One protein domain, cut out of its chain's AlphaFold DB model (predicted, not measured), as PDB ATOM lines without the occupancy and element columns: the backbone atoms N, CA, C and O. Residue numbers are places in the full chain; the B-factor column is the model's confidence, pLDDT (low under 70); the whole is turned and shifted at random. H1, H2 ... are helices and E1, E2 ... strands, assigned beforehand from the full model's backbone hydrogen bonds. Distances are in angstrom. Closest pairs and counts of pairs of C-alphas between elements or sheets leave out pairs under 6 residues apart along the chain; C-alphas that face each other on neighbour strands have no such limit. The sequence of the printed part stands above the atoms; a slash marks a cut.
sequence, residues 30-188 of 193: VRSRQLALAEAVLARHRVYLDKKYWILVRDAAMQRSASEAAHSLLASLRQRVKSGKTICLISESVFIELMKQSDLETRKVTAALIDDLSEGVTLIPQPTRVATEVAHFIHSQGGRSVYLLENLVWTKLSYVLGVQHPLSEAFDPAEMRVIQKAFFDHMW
ATOM      1  N   VAL A  30     135.404 130.099 132.113       95.81
ATOM      2  CA  VAL A  30     136.666 130.634 132.645       95.81
ATOM      3  C   VAL A  30     137.807 130.361 131.664       95.81
ATOM      4  O   VAL A  30     138.590 131.264 131.359       95.81
ATOM      5  N   ARG A  31     137.881 129.140 131.113       95.12
ATOM      6  CA  ARG A  31     138.910 128.773 130.135       95.12
ATOM      7  C   ARG A  31     138.808 129.602 128.858       95.12
ATOM      8  O   ARG A  31     139.836 130.078 128.387       95.12
ATOM      9  N   SER A  32     137.612 129.803 128.305       96.19
ATOM     10  CA  SER A  32     137.452 130.591 127.075       96.19
ATOM     11  C   SER A  32     137.868 132.051 127.278       96.19
ATOM     12  O   SER A  32     138.572 132.618 126.442       96.19
ATOM     13  N   ARG A  33     137.533 132.640 128.432       97.12
ATOM     14  CA  ARG A  33     137.940 134.003 128.803       97.12
ATOM     15  C   ARG A  33     139.441 134.127 129.021       97.12
ATOM     16  O   ARG A  33     140.027 135.130 128.616       97.12
ATOM     17  N   GLN A  34     140.071 133.105 129.594       96.50
ATOM     18  CA  GLN A  34     141.523 133.034 129.706       96.50
ATOM     19  C   GLN A  34     142.208 132.980 128.332       96.50
ATOM     20  O   GLN A  34     143.169 133.713 128.114       96.50
ATOM     21  N   LEU A  35     141.713 132.156 127.404       97.06
ATOM     22  CA  LEU A  35     142.289 132.037 126.059       97.06
ATOM     23  C   LEU A  35     142.161 133.347 125.266       97.06
ATOM     24  O   LEU A  35     143.136 133.793 124.670       97.06
ATOM     25  N   ALA A  36     141.002 134.008 125.330       97.31
ATOM     26  CA  ALA A  36     140.809 135.321 124.712       97.31
ATOM     27  C   ALA A  36     141.734 136.395 125.318       97.31
ATOM     28  O   ALA A  36     142.273 137.245 124.608       97.31
ATOM     29  N   LEU A  37     141.963 136.351 126.637       97.31
ATOM     30  CA  LEU A  37     142.930 137.237 127.285       97.31
ATOM     31  C   LEU A  37     144.357 136.953 126.817       97.31
ATOM     32  O   LEU A  37     145.110 137.894 126.578       97.31
ATOM     33  N   ALA A  38     144.726 135.680 126.677       97.44
ATOM     34  CA  ALA A  38     146.038 135.300 126.186       97.44
ATOM     35  C   ALA A  38     146.312 135.874 124.798       97.44
ATOM     36  O   ALA A  38     147.359 136.478 124.601       97.44
ATOM     37  N   GLU A  39     145.359 135.762 123.874       96.81
ATOM     38  CA  GLU A  39     145.472 136.338 122.533       96.81
ATOM     39  C   GLU A  39     145.774 137.846 122.595       96.81
ATOM     40  O   GLU A  39     146.752 138.321 122.013       96.81
ATOM     41  N   ALA A  40     145.009 138.589 123.401       96.06
ATOM     42  CA  ALA A  40     145.203 140.026 123.585       96.06
ATOM     43  C   ALA A  40     146.540 140.393 124.265       96.06
ATOM     44  O   ALA A  40     147.091 141.471 124.031       96.06
ATOM     45  N   VAL A  41     147.062 139.541 125.148       97.12
ATOM     46  CA  VAL A  41     148.329 139.772 125.864       97.12
ATOM     47  C   VAL A  41     149.532 139.404 125.000       97.12
ATOM     48  O   VAL A  41     150.509 140.151 124.963       97.12
ATOM     49  N   LEU A  42     149.472 138.276 124.295       96.94
ATOM     50  CA  LEU A  42     150.564 137.757 123.470       96.94
ATOM     51  C   LEU A  42     150.787 138.590 122.206       96.94
ATOM     52  O   LEU A  42     151.916 138.664 121.730       96.94
ATOM     53  N   ALA A  43     149.762 139.304 121.730       97.19
ATOM     54  CA  ALA A  43     149.892 140.298 120.664       97.19
ATOM     55  C   ALA A  43     150.742 141.530 121.053       97.19
ATOM     56  O   ALA A  43     151.044 142.370 120.204       97.19
ATOM     57  N   ARG A  44     151.121 141.671 122.331       97.62
ATOM     58  CA  ARG A  44     151.815 142.846 122.876       97.62
ATOM     59  C   ARG A  44     153.158 142.474 123.477       97.62
ATOM     60  O   ARG A  44     153.372 141.370 123.973       97.62
ATOM     61  N   HIS A  45     154.070 143.441 123.524       97.62
ATOM     62  CA  HIS A  45     155.310 143.263 124.268       97.62
ATOM     63  C   HIS A  45     155.016 143.277 125.775       97.62
ATOM     64  O   HIS A  45     154.628 144.310 126.321       97.62
ATOM     65  N   ARG A  46     155.219 142.155 126.471       96.56
ATOM     66  CA  ARG A  46     155.018 142.097 127.925       96.56
ATOM     67  C   ARG A  46     156.274 142.563 128.656       96.56
ATOM     68  O   ARG A  46     157.344 141.994 128.459       96.56
ATOM     69  N   VAL A  47     156.143 143.565 129.516       95.94
ATOM     70  CA  VAL A  47     157.216 144.053 130.392       95.94
ATOM     71  C   VAL A  47     156.867 143.667 131.816       95.94
ATOM     72  O   VAL A  47     155.792 144.000 132.293       95.94
ATOM     73  N   TYR A  48     157.759 142.974 132.510       92.50
ATOM     74  CA  TYR A  48     157.567 142.699 133.928       92.50
ATOM     75  C   TYR A  48     158.249 143.787 134.752       92.50
ATOM     76  O   TYR A  48     159.441 144.042 134.569       92.50
ATOM     77  N   LEU A  49     157.499 144.431 135.644       92.31
ATOM     78  CA  LEU A  49     158.036 145.446 136.543       92.31
ATOM     79  C   LEU A  49     158.189 144.856 137.942       92.31
ATOM     80  O   LEU A  49     157.217 144.405 138.552       92.31
ATOM     81  N   ASP A  50     159.416 144.879 138.459       90.31
ATOM     82  CA  ASP A  50     159.651 144.571 139.864       90.31
ATOM     83  C   ASP A  50     159.132 145.700 140.777       90.31
ATOM     84  O   ASP A  50     158.798 146.808 140.339       90.31
ATOM     85  N   LYS A  51     159.091 145.431 142.084       90.88
ATOM     86  CA  LYS A  51     158.642 146.400 143.093       90.88
ATOM     87  C   LYS A  51     159.385 147.740 143.039       90.88
ATOM     88  O   LYS A  51     158.765 148.782 143.238       90.88
ATOM     89  N   LYS A  52     160.703 147.731 142.824       93.06
ATOM     90  CA  LYS A  52     161.513 148.954 142.782       93.06
ATOM     91  C   LYS A  52     161.064 149.828 141.616       93.06
ATOM     92  O   LYS A  52     160.903 151.029 141.810       93.06
ATOM     93  N   TYR A  53     160.816 149.249 140.444       94.69
ATOM     94  CA  TYR A  53     160.310 150.015 139.305       94.69
ATOM     95  C   TYR A  53     158.899 150.546 139.542       94.69
ATOM     96  O   TYR A  53     158.659 151.705 139.214       94.69
ATOM     97  N   TRP A  54     158.010 149.778 140.180       95.38
ATOM     98  CA  TRP A  54     156.696 150.286 140.597       95.38
ATOM     99  C   TRP A  54     156.807 151.491 141.540       95.38
ATOM    100  O   TRP A  54     156.109 152.482 141.345       95.38
ATOM    101  N   ILE A  55     157.719 151.449 142.517       94.62
ATOM    102  CA  ILE A  55     157.998 152.579 143.419       94.62
ATOM    103  C   ILE A  55     158.545 153.783 142.643       94.62
ATOM    104  O   ILE A  55     158.053 154.894 142.819       94.62
ATOM    105  N   LEU A  56     159.513 153.569 141.747       96.06
ATOM    106  CA  LEU A  56     160.116 154.637 140.944       96.06
ATOM    107  C   LEU A  56     159.074 155.375 140.096       96.06
ATOM    108  O   LEU A  56     159.045 156.607 140.089       96.06
ATOM    109  N   VAL A  57     158.210 154.638 139.391       97.06
ATOM    110  CA  VAL A  57     157.182 155.253 138.539       97.06
ATOM    111  C   VAL A  57     156.031 155.841 139.356       97.06
ATOM    112  O   VAL A  57     155.451 156.839 138.940       97.06
ATOM    113  N   ARG A  58     155.737 155.300 140.544       96.38
ATOM    114  CA  ARG A  58     154.814 155.917 141.506       96.38
ATOM    115  C   ARG A  58     155.327 157.269 141.973       96.38
ATOM    116  O   ARG A  58     154.594 158.249 141.894       96.38
ATOM    117  N   ASP A  59     156.573 157.344 142.420       96.94
ATOM    118  CA  ASP A  59     157.143 158.592 142.930       96.94
ATOM    119  C   ASP A  59     157.253 159.645 141.815       96.94
ATOM    120  O   ASP A  59     157.023 160.830 142.063       96.94
ATOM    121  N   ALA A  60     157.514 159.222 140.573       97.50
ATOM    122  CA  ALA A  60     157.401 160.087 139.398       97.50
ATOM    123  C   ALA A  60     155.955 160.577 139.176       97.50
ATOM    124  O   ALA A  60     155.729 161.776 139.029       97.50
ATOM    125  N   ALA A  61     154.956 159.687 139.230       97.12
ATOM    126  CA  ALA A  61     153.545 160.059 139.081       97.12
ATOM    127  C   ALA A  61     153.071 161.051 140.156       97.12
ATOM    128  O   ALA A  61     152.266 161.931 139.864       97.12
ATOM    129  N   MET A  62     153.598 160.933 141.377       96.94
ATOM    130  CA  MET A  62     153.313 161.831 142.501       96.94
ATOM    131  C   MET A  62     154.129 163.131 142.476       96.94
ATOM    132  O   MET A  62     154.012 163.919 143.410       96.94
ATOM    133  N   GLN A  63     154.978 163.354 141.464       95.56
ATOM    134  CA  GLN A  63     155.910 164.491 141.403       95.56
ATOM    135  C   GLN A  63     156.873 164.566 142.605       95.56
ATOM    136  O   GLN A  63     157.347 165.636 142.975       95.56
ATOM    137  N   ARG A  64     157.177 163.417 143.223       94.19
ATOM    138  CA  ARG A  64     158.112 163.285 144.357       94.19
ATOM    139  C   ARG A  64     159.519 162.867 143.923       94.19
ATOM    140  O   ARG A  64     160.457 162.973 144.704       94.19
ATOM    141  N   SER A  65     159.675 162.380 142.692       92.69
ATOM    142  CA  SER A  65     160.975 161.987 142.146       92.69
ATOM    143  C   SER A  65     161.708 163.176 141.524       92.69
ATOM    144  O   SER A  65     161.171 163.836 140.636       92.69
ATOM    145  N   ALA A  66     162.963 163.391 141.927       90.75
ATOM    146  CA  ALA A  66     163.878 164.337 141.279       90.75
ATOM    147  C   ALA A  66     164.543 163.764 140.009       90.75
ATOM    148  O   ALA A  66     165.298 164.453 139.332       90.75
ATOM    149  N   SER A  67     164.307 162.486 139.689       95.12
ATOM    150  CA  SER A  67     164.942 161.819 138.551       95.12
ATOM    151  C   SER A  67     164.149 162.034 137.262       95.12
ATOM    152  O   SER A  67     163.083 161.443 137.077       95.12
ATOM    153  N   GLU A  68     164.709 162.792 136.319       95.25
ATOM    154  CA  GLU A  68     164.151 162.942 134.963       95.25
ATOM    155  C   GLU A  68     163.994 161.596 134.243       95.25
ATOM    156  O   GLU A  68     163.037 161.389 133.492       95.25
ATOM    157  N   ALA A  69     164.892 160.645 134.515       96.38
ATOM    158  CA  ALA A  69     164.811 159.295 133.969       96.38
ATOM    159  C   ALA A  69     163.558 158.549 134.458       96.38
ATOM    160  O   ALA A  69     162.924 157.848 133.671       96.38
ATOM    161  N   ALA A  70     163.157 158.723 135.724       96.56
ATOM    162  CA  ALA A  70     161.944 158.102 136.261       96.56
ATOM    163  C   ALA A  70     160.672 158.679 135.614       96.56
ATOM    164  O   ALA A  70     159.772 157.924 135.237       96.56
ATOM    165  N   HIS A  71     160.624 160.000 135.418       97.50
ATOM    166  CA  HIS A  71     159.530 160.671 134.702       97.50
ATOM    167  C   HIS A  71     159.453 160.233 133.238       97.50
ATOM    168  O   HIS A  71     158.381 159.872 132.748       97.50
ATOM    169  N   SER A  72     160.600 160.182 132.560       97.62
ATOM    170  CA  SER A  72     160.705 159.747 131.164       97.62
ATOM    171  C   SER A  72     160.301 158.283 130.984       97.62
ATOM    172  O   SER A  72     159.611 157.938 130.019       97.62
ATOM    173  N   LEU A  73     160.676 157.418 131.934       97.12
ATOM    174  CA  LEU A  73     160.261 156.019 131.961       97.12
ATOM    175  C   LEU A  73     158.740 155.903 132.087       97.12
ATOM    176  O   LEU A  73     158.118 155.237 131.259       97.12
ATOM    177  N   LEU A  74     158.127 156.572 133.070       98.00
ATOM    178  CA  LEU A  74     156.673 156.543 133.258       98.00
ATOM    179  C   LEU A  74     155.928 157.039 132.008       98.00
ATOM    180  O   LEU A  74     154.974 156.394 131.569       98.00
ATOM    181  N   ALA A  75     156.369 158.153 131.417       98.00
ATOM    182  CA  ALA A  75     155.771 158.698 130.199       98.00
ATOM    183  C   ALA A  75     155.849 157.699 129.032       98.00
ATOM    184  O   ALA A  75     154.846 157.440 128.361       98.00
ATOM    185  N   SER A  76     157.013 157.072 128.844       97.81
ATOM    186  CA  SER A  76     157.237 156.072 127.796       97.81
ATOM    187  C   SER A  76     156.375 154.824 127.987       97.81
ATOM    188  O   SER A  76     155.781 154.329 127.024       97.81
ATOM    189  N   LEU A  77     156.268 154.316 129.221       97.94
ATOM    190  CA  LEU A  77     155.421 153.166 129.544       97.94
ATOM    191  C   LEU A  77     153.949 153.478 129.258       97.94
ATOM    192  O   LEU A  77     153.307 152.733 128.519       97.94
ATOM    193  N   ARG A  78     153.436 154.619 129.738       98.00
ATOM    194  CA  ARG A  78     152.052 155.052 129.476       98.00
ATOM    195  C   ARG A  78     151.759 155.182 127.986       98.00
ATOM    196  O   ARG A  78     150.728 154.701 127.525       98.00
ATOM    197  N   GLN A  79     152.659 155.789 127.215       98.19
ATOM    198  CA  GLN A  79     152.489 155.923 125.767       98.19
ATOM    199  C   GLN A  79     152.439 154.555 125.070       98.19
ATOM    200  O   GLN A  79     151.612 154.326 124.182       98.19
ATOM    201  N   ARG A  80     153.321 153.627 125.454       98.00
ATOM    202  CA  ARG A  80     153.385 152.286 124.855       98.00
ATOM    203  C   ARG A  80     152.185 151.416 125.219       98.00
ATOM    204  O   ARG A  80     151.699 150.705 124.343       98.00
ATOM    205  N   VAL A  81     151.689 151.509 126.451       97.44
ATOM    206  CA  VAL A  81     150.461 150.821 126.872       97.44
ATOM    207  C   VAL A  81     149.248 151.420 126.161       97.44
ATOM    208  O   VAL A  81     148.528 150.701 125.478       97.44
ATOM    209  N   LYS A  82     149.103 152.753 126.159       96.88
ATOM    210  CA  LYS A  82     148.004 153.448 125.462       96.88
ATOM    211  C   LYS A  82     147.960 153.169 123.956       96.88
ATOM    212  O   LYS A  82     146.886 153.155 123.368       96.88
ATOM    213  N   SER A  83     149.113 152.961 123.320       97.06
ATOM    214  CA  SER A  83     149.190 152.587 121.898       97.06
ATOM    215  C   SER A  83     148.997 151.089 121.636       97.06
ATOM    216  O   SER A  83     149.150 150.657 120.496       97.06
ATOM    217  N   GLY A  84     148.703 150.288 122.665       96.25
ATOM    218  CA  GLY A  84     148.495 148.847 122.555       96.25
ATOM    219  C   GLY A  84     149.765 148.053 122.243       96.25
ATOM    220  O   GLY A  84     149.676 146.876 121.925       96.25
ATOM    221  N   LYS A  85     150.957 148.658 122.317       97.19
ATOM    222  CA  LYS A  85     152.231 148.000 121.962       97.19
ATOM    223  C   LYS A  85     152.831 147.205 123.114       97.19
ATOM    224  O   LYS A  85     153.658 146.318 122.901       97.19
ATOM    225  N   THR A  86     152.492 147.572 124.342       97.69
ATOM    226  CA  THR A  86     153.091 147.015 125.553       97.69
ATOM    227  C   THR A  86     152.028 146.802 126.613       97.69
ATOM    228  O   THR A  86     151.011 147.484 126.621       97.69
ATOM    229  N   ILE A  87     152.287 145.860 127.509       97.50
ATOM    230  CA  ILE A  87     151.558 145.691 128.760       97.50
ATOM    231  C   ILE A  87     152.567 145.460 129.883       97.50
ATOM    232  O   ILE A  87     153.518 144.690 129.713       97.50
ATOM    233  N   CYS A  88     152.400 146.151 131.006       97.06
ATOM    234  CA  CYS A  88     153.296 146.054 132.154       97.06
ATOM    235  C   CYS A  88     152.688 145.130 133.205       97.06
ATOM    236  O   CYS A  88     151.755 145.502 133.904       97.06
ATOM    237  N   LEU A  89     153.221 143.923 133.330       93.94
ATOM    238  CA  LEU A  89     152.697 142.906 134.228       93.94
ATOM    239  C   LEU A  89     153.128 143.157 135.674       93.94
ATOM    240  O   LEU A  89     154.277 143.516 135.951       93.94
ATOM    241  N   ILE A  90     152.205 142.878 136.591       91.50
ATOM    242  CA  ILE A  90     152.437 142.785 138.034       91.50
ATOM    243  C   ILE A  90     152.479 141.312 138.460       91.50
ATOM    244  O   ILE A  90     151.761 140.486 137.894       91.50
ATOM    245  N   SER A  91     153.283 140.970 139.470       85.69
ATOM    246  CA  SER A  91     153.198 139.663 140.133       85.69
ATOM    247  C   SER A  91     152.302 139.640 141.355       85.69
ATOM    248  O   SER A  91     152.141 140.636 142.059       85.69
ATOM    249  N   GLU A  92     151.853 138.429 141.679       87.06
ATOM    250  CA  GLU A  92     151.239 138.072 142.958       87.06
ATOM    251  C   GLU A  92     152.025 138.622 144.163       87.06
ATOM    252  O   GLU A  92     151.439 139.246 145.043       87.06
ATOM    253  N   SER A  93     153.357 138.480 144.187       87.19
ATOM    254  CA  SER A  93     154.185 138.973 145.297       87.19
ATOM    255  C   SER A  93     154.125 140.494 145.464       87.19
ATOM    256  O   SER A  93     153.878 140.978 146.566       87.19
ATOM    257  N   VAL A  94     154.286 141.254 144.375       88.38
ATOM    258  CA  VAL A  94     154.195 142.724 144.398       88.38
ATOM    259  C   VAL A  94     152.795 143.163 144.828       88.38
ATOM    260  O   VAL A  94     152.660 144.097 145.620       88.38
ATOM    261  N   PHE A  95     151.757 142.466 144.365       89.81
ATOM    262  CA  PHE A  95     150.381 142.744 144.758       89.81
ATOM    263  C   PHE A  95     150.136 142.497 146.255       89.81
ATOM    264  O   PHE A  95     149.595 143.362 146.945       89.81
ATOM    265  N   ILE A  96     150.582 141.359 146.795       88.56
ATOM    266  CA  ILE A  96     150.467 141.049 148.229       88.56
ATOM    267  C   ILE A  96     151.219 142.083 149.074       88.56
ATOM    268  O   ILE A  96     150.732 142.498 150.126       88.56
ATOM    269  N   GLU A  97     152.396 142.521 148.631       88.88
ATOM    270  CA  GLU A  97     153.154 143.566 149.318       88.88
ATOM    271  C   GLU A  97     152.417 144.909 149.321       88.88
ATOM    272  O   GLU A  97     152.351 145.562 150.362       88.88
ATOM    273  N   LEU A  98     151.795 145.288 148.202       88.25
ATOM    274  CA  LEU A  98     150.956 146.483 148.104       88.25
ATOM    275  C   LEU A  98     149.759 146.426 149.063       88.25
ATOM    276  O   LEU A  98     149.439 147.415 149.721       88.25
ATOM    277  N   MET A  99     149.122 145.261 149.203       86.44
ATOM    278  CA  MET A  99     147.985 145.074 150.113       86.44
ATOM    279  C   MET A  99     148.352 145.266 151.591       86.44
ATOM    280  O   MET A  99     147.482 145.636 152.383       86.44
ATOM    281  N   LYS A 100     149.623 145.060 151.954       88.38
ATOM    282  CA  LYS A 100     150.159 145.254 153.312       88.38
ATOM    283  C   LYS A 100     150.560 146.703 153.612       88.38
ATOM    284  O   LYS A 100     150.858 147.011 154.763       88.38
ATOM    285  N   GLN A 101     150.589 147.591 152.615       87.00
ATOM    286  CA  GLN A 101     150.966 148.990 152.821       87.00
ATOM    287  C   GLN A 101     149.903 149.738 153.638       87.00
ATOM    288  O   GLN A 101     148.717 149.732 153.294       87.00
ATOM    289  N   SER A 102     150.354 150.397 154.710       88.50
ATOM    290  CA  SER A 102     149.523 151.223 155.594       88.50
ATOM    291  C   SER A 102     149.296 152.634 155.055       88.50
ATOM    292  O   SER A 102     148.239 153.212 155.299       88.50
ATOM    293  N   ASP A 103     150.255 153.182 154.302       92.81
ATOM    294  CA  ASP A 103     150.108 154.492 153.673       92.81
ATOM    295  C   ASP A 103     149.096 154.436 152.519       92.81
ATOM    296  O   ASP A 103     149.360 153.913 151.433       92.81
ATOM    297  N   LEU A 104     147.910 154.984 152.774       90.25
ATOM    298  CA  LEU A 104     146.795 154.971 151.834       90.25
ATOM    299  C   LEU A 104     147.044 155.839 150.600       90.25
ATOM    300  O   LEU A 104     146.466 155.553 149.550       90.25
ATOM    301  N   GLU A 105     147.859 156.891 150.701       93.19
ATOM    302  CA  GLU A 105     148.105 157.799 149.581       93.19
ATOM    303  C   GLU A 105     148.954 157.104 148.513       93.19
ATOM    304  O   GLU A 105     148.513 156.938 147.372       93.19
ATOM    305  N   THR A 106     150.135 156.605 148.892       93.00
ATOM    306  CA  THR A 106     151.007 155.884 147.956       93.00
ATOM    307  C   THR A 106     150.373 154.589 147.467       93.00
ATOM    308  O   THR A 106     150.532 154.246 146.291       93.00
ATOM    309  N   ARG A 107     149.597 153.896 148.311       93.00
ATOM    310  CA  ARG A 107     148.867 152.690 147.909       93.00
ATOM    311  C   ARG A 107     147.864 152.971 146.792       93.00
ATOM    312  O   ARG A 107     147.857 152.235 145.811       93.00
ATOM    313  N   LYS A 108     147.049 154.029 146.904       93.44
ATOM    314  CA  LYS A 108     146.072 154.407 145.864       93.44
ATOM    315  C   LYS A 108     146.746 154.770 144.545       93.44
ATOM    316  O   LYS A 108     146.322 154.300 143.497       93.44
ATOM    317  N   VAL A 109     147.826 155.552 144.589       95.56
ATOM    318  CA  VAL A 109     148.559 155.922 143.365       95.56
ATOM    319  C   VAL A 109     149.194 154.695 142.710       95.56
ATOM    320  O   VAL A 109     149.148 154.555 141.492       95.56
ATOM    321  N   THR A 110     149.744 153.774 143.508       94.62
ATOM    322  CA  THR A 110     150.294 152.513 142.986       94.62
ATOM    323  C   THR A 110     149.199 151.653 142.357       94.62
ATOM    324  O   THR A 110     149.406 151.110 141.279       94.62
ATOM    325  N   ALA A 111     148.031 151.558 143.000       92.94
ATOM    326  CA  ALA A 111     146.884 150.810 142.496       92.94
ATOM    327  C   ALA A 111     146.405 151.336 141.133       92.94
ATOM    328  O   ALA A 111     146.313 150.565 140.182       92.94
ATOM    329  N   ALA A 112     146.230 152.656 141.011       94.56
ATOM    330  CA  ALA A 112     145.869 153.298 139.750       94.56
ATOM    331  C   ALA A 112     146.932 153.082 138.658       94.56
ATOM    332  O   ALA A 112     146.598 152.803 137.513       94.56
ATOM    333  N   LEU A 113     148.225 153.141 139.004       95.81
ATOM    334  CA  LEU A 113     149.300 152.848 138.050       95.81
ATOM    335  C   LEU A 113     149.311 151.391 137.588       95.81
ATOM    336  O   LEU A 113     149.646 151.122 136.435       95.81
ATOM    337  N   ILE A 114     148.977 150.452 138.471       94.88
ATOM    338  CA  ILE A 114     148.835 149.044 138.101       94.88
ATOM    339  C   ILE A 114     147.687 148.897 137.114       94.88
ATOM    340  O   ILE A 114     147.882 148.262 136.083       94.88
ATOM    341  N   ASP A 115     146.533 149.505 137.361       94.06
ATOM    342  CA  ASP A 115     145.424 149.449 136.407       94.06
ATOM    343  C   ASP A 115     145.783 150.096 135.067       94.06
ATOM    344  O   ASP A 115     145.552 149.487 134.024       94.06
ATOM    345  N   ASP A 116     146.422 151.266 135.088       94.88
ATOM    346  CA  ASP A 116     146.843 151.996 133.889       94.88
ATOM    347  C   ASP A 116     147.831 151.197 133.031       94.88
ATOM    348  O   ASP A 116     147.748 151.207 131.804       94.88
ATOM    349  N   LEU A 117     148.826 150.564 133.662       97.06
ATOM    350  CA  LEU A 117     149.959 149.967 132.953       97.06
ATOM    351  C   LEU A 117     149.785 148.466 132.700       97.06
ATOM    352  O   LEU A 117     150.319 147.953 131.715       97.06
ATOM    353  N   SER A 118     149.068 147.763 133.578       95.69
ATOM    354  CA  SER A 118     148.787 146.328 133.446       95.69
ATOM    355  C   SER A 118     147.415 146.037 132.859       95.69
ATOM    356  O   SER A 118     147.148 144.886 132.534       95.69
ATOM    357  N   GLU A 119     146.519 147.027 132.779       94.44
ATOM    358  CA  GLU A 119     145.105 146.829 132.431       94.44
ATOM    359  C   GLU A 119     144.439 145.760 133.316       94.44
ATOM    360  O   GLU A 119     143.546 145.026 132.886       94.44
ATOM    361  N   GLY A 120     144.916 145.608 134.556       92.50
ATOM    362  CA  GLY A 120     144.496 144.579 135.501       92.50
ATOM    363  C   GLY A 120     144.868 143.150 135.092       92.50
ATOM    364  O   GLY A 120     144.207 142.219 135.545       92.50
ATOM    365  N   VAL A 121     145.853 142.947 134.213       95.00
ATOM    366  CA  VAL A 121     146.343 141.623 133.792       95.00
ATOM    367  C   VAL A 121     147.518 141.181 134.658       95.00
ATOM    368  O   VAL A 121     148.443 141.942 134.941       95.00
ATOM    369  N   THR A 122     147.514 139.908 135.040       94.50
ATOM    370  CA  THR A 122     148.603 139.274 135.782       94.50
ATOM    371  C   THR A 122     148.752 137.803 135.382       94.50
ATOM    372  O   THR A 122     148.013 137.284 134.540       94.50
ATOM    373  N   LEU A 123     149.747 137.137 135.960       93.69
ATOM    374  CA  LEU A 123     149.904 135.694 135.856       93.69
ATOM    375  C   LEU A 123     148.941 134.989 136.816       93.69
ATOM    376  O   LEU A 123     148.629 135.509 137.888       93.69
ATOM    377  N   ILE A 124     148.501 133.786 136.454       93.81
ATOM    378  CA  ILE A 124     147.810 132.889 137.388       93.81
ATOM    379  C   ILE A 124     148.679 132.630 138.637       93.81
ATOM    380  O   ILE A 124     149.911 132.697 138.536       93.81
ATOM    381  N   PRO A 125     148.061 132.302 139.791       90.94
ATOM    382  CA  PRO A 125     148.792 132.051 141.031       90.94
ATOM    383  C   PRO A 125     149.906 131.024 140.839       90.94
ATOM    384  O   PRO A 125     149.738 130.052 140.089       90.94
ATOM    385  N   GLN A 126     151.030 131.195 141.539       90.88
ATOM    386  CA  GLN A 126     152.191 130.314 141.365       90.88
ATOM    387  C   GLN A 126     151.852 128.814 141.500       90.88
ATOM    388  O   GLN A 126     152.278 128.059 140.620       90.88
ATOM    389  N   PRO A 127     151.078 128.353 142.507       91.19
ATOM    390  CA  PRO A 127     150.728 126.936 142.621       91.19
ATOM    391  C   PRO A 127     149.950 126.420 141.403       91.19
ATOM    392  O   PRO A 127     150.247 125.347 140.879       91.19
ATOM    393  N   THR A 128     148.998 127.211 140.899       92.12
ATOM    394  CA  THR A 128     148.208 126.882 139.705       92.12
ATOM    395  C   THR A 128     149.078 126.853 138.453       92.12
ATOM    396  O   THR A 128     148.900 125.978 137.604       92.12
ATOM    397  N   ARG A 129     150.045 127.772 138.336       93.00
ATOM    398  CA  ARG A 129     150.986 127.808 137.213       93.00
ATOM    399  C   ARG A 129     151.841 126.551 137.154       93.00
ATOM    400  O   ARG A 129     151.856 125.895 136.121       93.00
ATOM    401  N   VAL A 130     152.466 126.174 138.269       94.44
ATOM    402  CA  VAL A 130     153.299 124.964 138.350       94.44
ATOM    403  C   VAL A 130     152.473 123.716 138.030       94.44
ATOM    404  O   VAL A 130     152.892 122.891 137.220       94.44
ATOM    405  N   ALA A 131     151.267 123.593 138.595       94.31
ATOM    406  CA  ALA A 131     150.371 122.480 138.281       94.31
ATOM    407  C   ALA A 131     150.005 122.430 136.785       94.31
ATOM    408  O   ALA A 131     149.978 121.353 136.190       94.31
ATOM    409  N   THR A 132     149.771 123.591 136.164       93.44
ATOM    410  CA  THR A 132     149.470 123.706 134.729       93.44
ATOM    411  C   THR A 132     150.663 123.294 133.867       93.44
ATOM    412  O   THR A 132     150.482 122.553 132.906       93.44
ATOM    413  N   GLU A 133     151.877 123.720 134.219       95.00
ATOM    414  CA  GLU A 133     153.118 123.357 133.521       95.00
ATOM    415  C   GLU A 133     153.363 121.842 133.557       95.00
ATOM    416  O   GLU A 133     153.615 121.226 132.518       95.00
ATOM    417  N   VAL A 134     153.205 121.221 134.730       95.38
ATOM    418  CA  VAL A 134     153.346 119.768 134.908       95.38
ATOM    419  C   VAL A 134     152.270 119.006 134.132       95.38
ATOM    420  O   VAL A 134     152.586 118.068 133.398       95.38
ATOM    421  N   ALA A 135     151.002 119.415 134.241       93.25
ATOM    422  CA  ALA A 135     149.905 118.779 133.511       93.25
ATOM    423  C   ALA A 135     150.088 118.904 131.991       93.25
ATOM    424  O   ALA A 135     149.895 117.930 131.263       93.25
ATOM    425  N   HIS A 136     150.509 120.076 131.508       94.00
ATOM    426  CA  HIS A 136     150.821 120.302 130.101       94.00
ATOM    427  C   HIS A 136     151.953 119.381 129.630       94.00
ATOM    428  O   HIS A 136     151.824 118.739 128.587       94.00
ATOM    429  N   PHE A 137     153.042 119.266 130.398       93.25
ATOM    430  CA  PHE A 137     154.134 118.344 130.083       93.25
ATOM    431  C   PHE A 137     153.624 116.903 129.948       93.25
ATOM    432  O   PHE A 137     153.801 116.294 128.897       93.25
ATOM    433  N   ILE A 138     152.894 116.388 130.939       93.94
ATOM    434  CA  ILE A 138     152.360 115.016 130.915       93.94
ATOM    435  C   ILE A 138     151.422 114.793 129.717       93.94
ATOM    436  O   ILE A 138     151.547 113.800 129.002       93.94
ATOM    437  N   HIS A 139     150.483 115.711 129.467       92.50
ATOM    438  CA  HIS A 139     149.514 115.562 128.380       92.50
ATOM    439  C   HIS A 139     150.134 115.702 126.987       92.50
ATOM    440  O   HIS A 139     149.737 114.959 126.087       92.50
ATOM    441  N   SER A 140     151.115 116.595 126.817       91.00
ATOM    442  CA  SER A 140     151.837 116.758 125.548       91.00
ATOM    443  C   SER A 140     152.661 115.518 125.188       91.00
ATOM    444  O   SER A 140     152.661 115.108 124.032       91.00
ATOM    445  N   GLN A 141     153.282 114.857 126.174       90.88
ATOM    446  CA  GLN A 141     153.980 113.583 125.958       90.88
ATOM    447  C   GLN A 141     153.011 112.427 125.658       90.88
ATOM    448  O   GLN A 141     153.349 111.503 124.926       90.88
ATOM    449  N   GLY A 142     151.785 112.486 126.186       87.19
ATOM    450  CA  GLY A 142     150.745 111.476 125.973       87.19
ATOM    451  C   GLY A 142     149.997 111.564 124.636       87.19
ATOM    452  O   GLY A 142     148.956 110.924 124.502       87.19
ATOM    453  N   GLY A 143     150.454 112.384 123.681       84.31
ATOM    454  CA  GLY A 143     149.834 112.523 122.355       84.31
ATOM    455  C   GLY A 143     148.469 113.219 122.349       84.31
ATOM    456  O   GLY A 143     147.737 113.134 121.364       84.31
ATOM    457  N   ARG A 144     148.091 113.898 123.442       84.12
ATOM    458  CA  ARG A 144     146.841 114.667 123.503       84.12
ATOM    459  C   ARG A 144     147.037 116.037 122.864       84.12
ATOM    460  O   ARG A 144     148.069 116.675 123.055       84.12
ATOM    461  N   SER A 145     146.005 116.526 122.181       87.25
ATOM    462  CA  SER A 145     145.952 117.930 121.768       87.25
ATOM    463  C   SER A 145     145.851 118.813 123.012       87.25
ATOM    464  O   SER A 145     144.876 118.729 123.758       87.25
ATOM    465  N   VAL A 146     146.862 119.650 123.238       89.75
ATOM    466  CA  VAL A 146     146.933 120.594 124.359       89.75
ATOM    467  C   VAL A 146     147.047 122.021 123.833       89.75
ATOM    468  O   VAL A 146     147.622 122.256 122.771       89.75
ATOM    469  N   TYR A 147     146.502 122.983 124.575       91.75
ATOM    470  CA  TYR A 147     146.767 124.396 124.307       91.75
ATOM    471  C   TYR A 147     148.232 124.721 124.587       91.75
ATOM    472  O   TYR A 147     148.809 124.157 125.516       91.75
ATOM    473  N   LEU A 148     148.796 125.683 123.850       92.50
ATOM    474  CA  LEU A 148     150.114 126.229 124.169       92.50
ATOM    475  C   LEU A 148     150.130 126.734 125.612       92.50
ATOM    476  O   LEU A 148     149.226 127.455 126.035       92.50
ATOM    477  N   LEU A 149     151.174 126.376 126.354       92.81
ATOM    478  CA  LEU A 149     151.315 126.733 127.763       92.81
ATOM    479  C   LEU A 149     151.197 128.246 128.004       92.81
ATOM    480  O   LEU A 149     150.537 128.665 128.950       92.81
ATOM    481  N   GLU A 150     151.765 129.069 127.119       93.38
ATOM    482  CA  GLU A 150     151.672 130.530 127.210       93.38
ATOM    483  C   GLU A 150     150.238 131.065 127.099       93.38
ATOM    484  O   GLU A 150     149.980 132.174 127.550       93.38
ATOM    485  N   ASN A 151     149.282 130.276 126.597       95.25
ATOM    486  CA  ASN A 151     147.871 130.656 126.567       95.25
ATOM    487  C   ASN A 151     147.154 130.418 127.903       95.25
ATOM    488  O   ASN A 151     146.040 130.896 128.106       95.25
ATOM    489  N   LEU A 152     147.770 129.667 128.818       94.94
ATOM    490  CA  LEU A 152     147.126 129.175 130.038       94.94
ATOM    491  C   LEU A 152     147.592 129.890 131.306       94.94
ATOM    492  O   LEU A 152     147.125 129.557 132.393       94.94
ATOM    493  N   VAL A 153     148.505 130.857 131.187       94.50
ATOM    494  CA  VAL A 153     149.162 131.489 132.343       94.50
ATOM    495  C   VAL A 153     148.618 132.868 132.702       94.50
ATOM    496  O   VAL A 153     149.053 133.434 133.698       94.50
ATOM    497  N   TRP A 154     147.673 133.415 131.938       95.75
ATOM    498  CA  TRP A 154     147.151 134.770 132.147       95.75
ATOM    499  C   TRP A 154     145.846 134.773 132.941       95.75
ATOM    500  O   TRP A 154     145.030 133.857 132.821       95.75
ATOM    501  N   THR A 155     145.636 135.817 133.736       95.44
ATOM    502  CA  THR A 155     144.380 136.080 134.448       95.44
ATOM    503  C   THR A 155     144.215 137.574 134.736       95.44
ATOM    504  O   THR A 155     145.089 138.388 134.422       95.44
ATOM    505  N   LYS A 156     143.086 137.947 135.339       94.69
ATOM    506  CA  LYS A 156     142.844 139.286 135.881       94.69
ATOM    507  C   LYS A 156     143.304 139.376 137.333       94.69
ATOM    508  O   LYS A 156     143.231 138.398 138.071       94.69
ATOM    509  N   LEU A 157     143.742 140.558 137.756       92.50
ATOM    510  CA  LEU A 157     144.280 140.807 139.097       92.50
ATOM    511  C   LEU A 157     143.279 140.473 140.215       92.50
ATOM    512  O   LEU A 157     143.674 139.990 141.270       92.50
ATOM    513  N   SER A 158     141.980 140.627 139.959       91.81
ATOM    514  CA  SER A 158     140.897 140.177 140.844       91.81
ATOM    515  C   SER A 158     140.920 138.674 141.156       91.81
ATOM    516  O   SER A 158     140.370 138.249 142.168       91.81
ATOM    517  N   TYR A 159     141.592 137.882 140.318       93.06
ATOM    518  CA  TYR A 159     141.766 136.436 140.432       93.06
ATOM    519  C   TYR A 159     143.210 136.012 140.715       93.06
ATOM    520  O   TYR A 159     143.556 134.840 140.557       93.06
ATOM    521  N   VAL A 160     144.062 136.937 141.166       89.62
ATOM    522  CA  VAL A 160     145.474 136.663 141.492       89.62
ATOM    523  C   VAL A 160     145.654 135.686 142.659       89.62
ATOM    524  O   VAL A 160     146.720 135.104 142.802       89.62
ATOM    525  N   LEU A 161     144.610 135.471 143.466       86.44
ATOM    526  CA  LEU A 161     144.573 134.476 144.548       86.44
ATOM    527  C   LEU A 161     143.767 133.220 144.176       86.44
ATOM    528  O   LEU A 161     143.418 132.420 145.039       86.44
ATOM    529  N   GLY A 162     143.468 133.046 142.889       88.50
ATOM    530  CA  GLY A 162     142.670 131.945 142.367       88.50
ATOM    531  C   GLY A 162     141.248 132.363 142.006       88.50
ATOM    532  O   GLY A 162     140.695 133.336 142.517       88.50
ATOM    533  N   VAL A 163     140.654 131.608 141.084       90.50
ATOM    534  CA  VAL A 163     139.270 131.812 140.658       90.50
ATOM    535  C   VAL A 163     138.343 131.179 141.686       90.50
ATOM    536  O   VAL A 163     138.448 129.989 141.964       90.50
ATOM    537  N   GLN A 164     137.462 131.989 142.269       89.75
ATOM    538  CA  GLN A 164     136.436 131.567 143.220       89.75
ATOM    539  C   GLN A 164     135.080 132.094 142.750       89.75
ATOM    540  O   GLN A 164     134.994 133.191 142.185       89.75
ATOM    541  N   HIS A 165     134.025 131.323 142.996       91.25
ATOM    542  CA  HIS A 165     132.659 131.668 142.612       91.25
ATOM    543  C   HIS A 165     131.703 131.425 143.782       91.25
ATOM    544  O   HIS A 165     131.971 130.550 144.608       91.25
ATOM    545  N   PRO A 166     130.583 132.164 143.858       92.81
ATOM    546  CA  PRO A 166     129.560 131.903 144.859       92.81
ATOM    547  C   PRO A 166     128.979 130.492 144.707       92.81
ATOM    548  O   PRO A 166     128.825 129.969 143.599       92.81
ATOM    549  N   LEU A 167     128.632 129.903 145.847       91.44
ATOM    550  CA  LEU A 167     127.940 128.625 145.960       91.44
ATOM    551  C   LEU A 167     126.775 128.802 146.932       91.44
ATOM    552  O   LEU A 167     126.934 129.409 147.991       91.44
ATOM    553  N   SER A 168     125.603 128.303 146.557       93.12
ATOM    554  CA  SER A 168     124.402 128.337 147.383       93.12
ATOM    555  C   SER A 168     123.450 127.224 146.965       93.12
ATOM    556  O   SER A 168     123.263 126.987 145.776       93.12
ATOM    557  N   GLU A 169     122.825 126.578 147.945       93.25
ATOM    558  CA  GLU A 169     121.754 125.597 147.726       93.25
ATOM    559  C   GLU A 169     120.378 126.264 147.551       93.25
ATOM    560  O   GLU A 169     119.395 125.594 147.258       93.25
ATOM    561  N   ALA A 170     120.293 127.590 147.721       95.50
ATOM    562  CA  ALA A 170     119.042 128.336 147.585       95.50
ATOM    563  C   ALA A 170     118.568 128.477 146.126       95.50
ATOM    564  O   ALA A 170     117.425 128.864 145.890       95.50
ATOM    565  N   PHE A 171     119.441 128.188 145.159       93.88
ATOM    566  CA  PHE A 171     119.161 128.262 143.729       93.88
ATOM    567  C   PHE A 171     119.329 126.883 143.101       93.88
ATOM    568  O   PHE A 171     120.186 126.103 143.521       93.88
ATOM    569  N   ASP A 172     118.546 126.590 142.065       94.69
ATOM    570  CA  ASP A 172     118.766 125.376 141.290       94.69
ATOM    571  C   ASP A 172     120.143 125.408 140.584       94.69
ATOM    572  O   ASP A 172     120.722 126.482 140.367       94.69
ATOM    573  N   PRO A 173     120.701 124.246 140.195       93.38
ATOM    574  CA  PRO A 173     122.039 124.189 139.609       93.38
ATOM    575  C   PRO A 173     122.216 124.985 138.308       93.38
ATOM    576  O   PRO A 173     123.344 125.368 137.985       93.38
ATOM    577  N   ALA A 174     121.149 125.206 137.534       94.06
ATOM    578  CA  ALA A 174     121.225 125.967 136.292       94.06
ATOM    579  C   ALA A 174     121.310 127.469 136.590       94.06
ATOM    580  O   ALA A 174     122.212 128.136 136.080       94.06
ATOM    581  N   GLU A 175     120.457 127.984 137.475       95.06
ATOM    582  CA  GLU A 175     120.505 129.387 137.898       95.06
ATOM    583  C   GLU A 175     121.789 129.692 138.687       95.06
ATOM    584  O   GLU A 175     122.428 130.723 138.470       95.06
ATOM    585  N   MET A 176     122.264 128.760 139.521       95.81
ATOM    586  CA  MET A 176     123.553 128.908 140.201       95.81
ATOM    587  C   MET A 176     124.701 129.060 139.189       95.81
ATOM    588  O   MET A 176     125.566 129.920 139.348       95.81
ATOM    589  N   ARG A 177     124.694 128.298 138.090       95.81
ATOM    590  CA  ARG A 177     125.705 128.434 137.029       95.81
ATOM    591  C   ARG A 177     125.659 129.809 136.359       95.81
ATOM    592  O   ARG A 177     126.711 130.371 136.053       95.81
ATOM    593  N   VAL A 178     124.466 130.367 136.147       97.00
ATOM    594  CA  VAL A 178     124.288 131.735 135.628       97.00
ATOM    595  C   VAL A 178     124.910 132.747 136.587       97.00
ATOM    596  O   VAL A 178     125.744 133.549 136.164       97.00
ATOM    597  N   ILE A 179     124.583 132.660 137.880       95.69
ATOM    598  CA  ILE A 179     125.129 133.543 138.920       95.69
ATOM    599  C   ILE A 179     126.660 133.449 138.963       95.69
ATOM    600  O   ILE A 179     127.334 134.474 139.031       95.69
ATOM    601  N   GLN A 180     127.232 132.247 138.882       96.31
ATOM    602  CA  GLN A 180     128.683 132.045 138.891       96.31
ATOM    603  C   GLN A 180     129.377 132.687 137.685       96.31
ATOM    604  O   GLN A 180     130.380 133.383 137.863       96.31
ATOM    605  N   LYS A 181     128.842 132.496 136.470       97.06
ATOM    606  CA  LYS A 181     129.390 133.102 135.243       97.06
ATOM    607  C   LYS A 181     129.240 134.631 135.253       97.06
ATOM    608  O   LYS A 181     130.174 135.340 134.877       97.06
ATOM    609  N   ALA A 182     128.118 135.152 135.750       95.81
ATOM    610  CA  ALA A 182     127.890 136.591 135.871       95.81
ATOM    611  C   ALA A 182     128.776 137.242 136.945       95.81
ATOM    612  O   ALA A 182     129.353 138.306 136.710       95.81
ATOM    613  N   PHE A 183     128.948 136.587 138.098       94.62
ATOM    614  CA  PHE A 183     129.912 136.998 139.118       94.62
ATOM    615  C   PHE A 183     131.331 136.998 138.553       94.62
ATOM    616  O   PHE A 183     132.097 137.928 138.808       94.62
ATOM    617  N   PHE A 184     131.661 135.990 137.737       95.75
ATOM    618  CA  PHE A 184     132.949 135.944 137.071       95.75
ATOM    619  C   PHE A 184     133.177 137.145 136.161       95.75
ATOM    620  O   PHE A 184     134.201 137.812 136.279       95.75
ATOM    621  N   ASP A 185     132.203 137.483 135.316       95.12
ATOM    622  CA  ASP A 185     132.275 138.672 134.463       95.12
ATOM    623  C   ASP A 185     132.440 139.965 135.259       95.12
ATOM    624  O   ASP A 185     133.229 140.828 134.869       95.12
ATOM    625  N   HIS A 186     131.722 140.092 136.377       92.44
ATOM    626  CA  HIS A 186     131.834 141.253 137.249       92.44
ATOM    627  C   HIS A 186     133.264 141.403 137.776       92.44
ATOM    628  O   HIS A 186     133.902 142.424 137.528       92.44
ATOM    629  N   MET A 187     133.799 140.370 138.429       92.69
ATOM    630  CA  MET A 187     135.162 140.392 138.966       92.69
ATOM    631  C   MET A 187     136.216 140.538 137.861       92.69
ATOM    632  O   MET A 187     137.239 141.184 138.075       92.69
ATOM    633  N   TRP A 188     135.980 139.988 136.669       94.12
ATOM    634  CA  TRP A 188     136.876 140.123 135.517       94.12
ATOM    635  C   TRP A 188     136.994 141.569 135.018       94.12
ATOM    636  O   TRP A 188     138.032 141.955 134.480       94.12
TER     637      TRP A 188
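Overview. This is residues 30 to 188 of the 193 residues of an uncharacterized protein of Betaproteobacteria bacterium RIFCSPLOWO2_12_FULL_66_14 (UniProt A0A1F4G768). A cluster of helices makes one end of the domain, with H2 and H3 crossing each other, H5 packed on both and H4 folded against H5 as a hairpin, and with the small sheet E1 E2 at its side; a short two-strand ribbon, E3 and E4, lies in the middle. From the ribbon two separate arms spread: H6, from which residues 142 to 153 fold back to E4, and H7, reached through residues 157 to 172; H1 runs beside E4. The printed part has 159 residues, with seven named helices and four named strands in the order H1 E1 H2 H3 E2 H4 H5 E3 H6 E4 H7; E1 and E2 are parallel, E3 and E4 antiparallel. The class is mostly helix, and the whole is only just loose, close to compact, with a radius of gyration of the C-alphas of 18.4 A and spans of 56 by 43 by 27 A.

Along the chain. H1, residues 30 to 42, begins at C-alpha 30 at (136.666, 130.634, 132.645) and is 18.1 A long. E1 is residues 45 to 48, H2 residues 51 to 61, and H3 residues 68 to 82, 21.0 A. E2 is residues 86 to 89, H4 residues 92 to 99, and H5 residues 104 to 118, 20.4 A. E3 is residues 121 to 123; H6, residues 126 to 141, is 22.8 A long and ends at C-alpha 141 at (153.980, 113.583, 125.958). E4 is residues 154 to 156. H7, residues 173 to 188, is 22.2 A long and ends at C-alpha 188 at (136.876, 140.123, 135.517).

Arrangement. H5 is the hub. It touches H2, about perpendicular at 78 degrees, with the C-alphas of Arg 58 and Thr 110 closest at 5.8 A. H5 touches H3 with residues 116 to 117 alone, the C-alphas of Val 81 and Leu 117 being closest at 6.2 A. H4 and H5, a helical hairpin, only just touch, with 3 pairs of C-alphas within 8 A, the closest Leu 98 and Arg 107 at 6.6 A. E1, H2, H3 and E2 form a strand-helix-strand unit, two parallel neighbour strands with helices between, with a right-handed crossover; N 47 and O 87 are 2.9 A apart, within hydrogen-bond range. Between E3 and E4, N 122 and O 155 are within hydrogen-bond range at 2.9 A. The closest C-alphas of E2 and E3, Leu 89 and Thr 122, are 5.7 A apart, and those of H1 and E4, Ala 38 and Trp 154, 6.1 A. H1 and H7 are close but not clearly touching, with the C-alphas of Val 30 and Phe 184 closest at 7.8 A; H6 and H7 are apart. In H1 to H7 every O i to N i+4 pair is within hydrogen-bond range.

Size, cuts and confidence. The C-alphas farthest apart, those of Ala 66 and Asp 172, are 59.6 A apart. The printed part has no cut. The links from H6 to E4 and from E4 to H7 are long, with 12 and 16 residues. Mean pLDDT of the printed part is 93.9, and no printed residue is under 70.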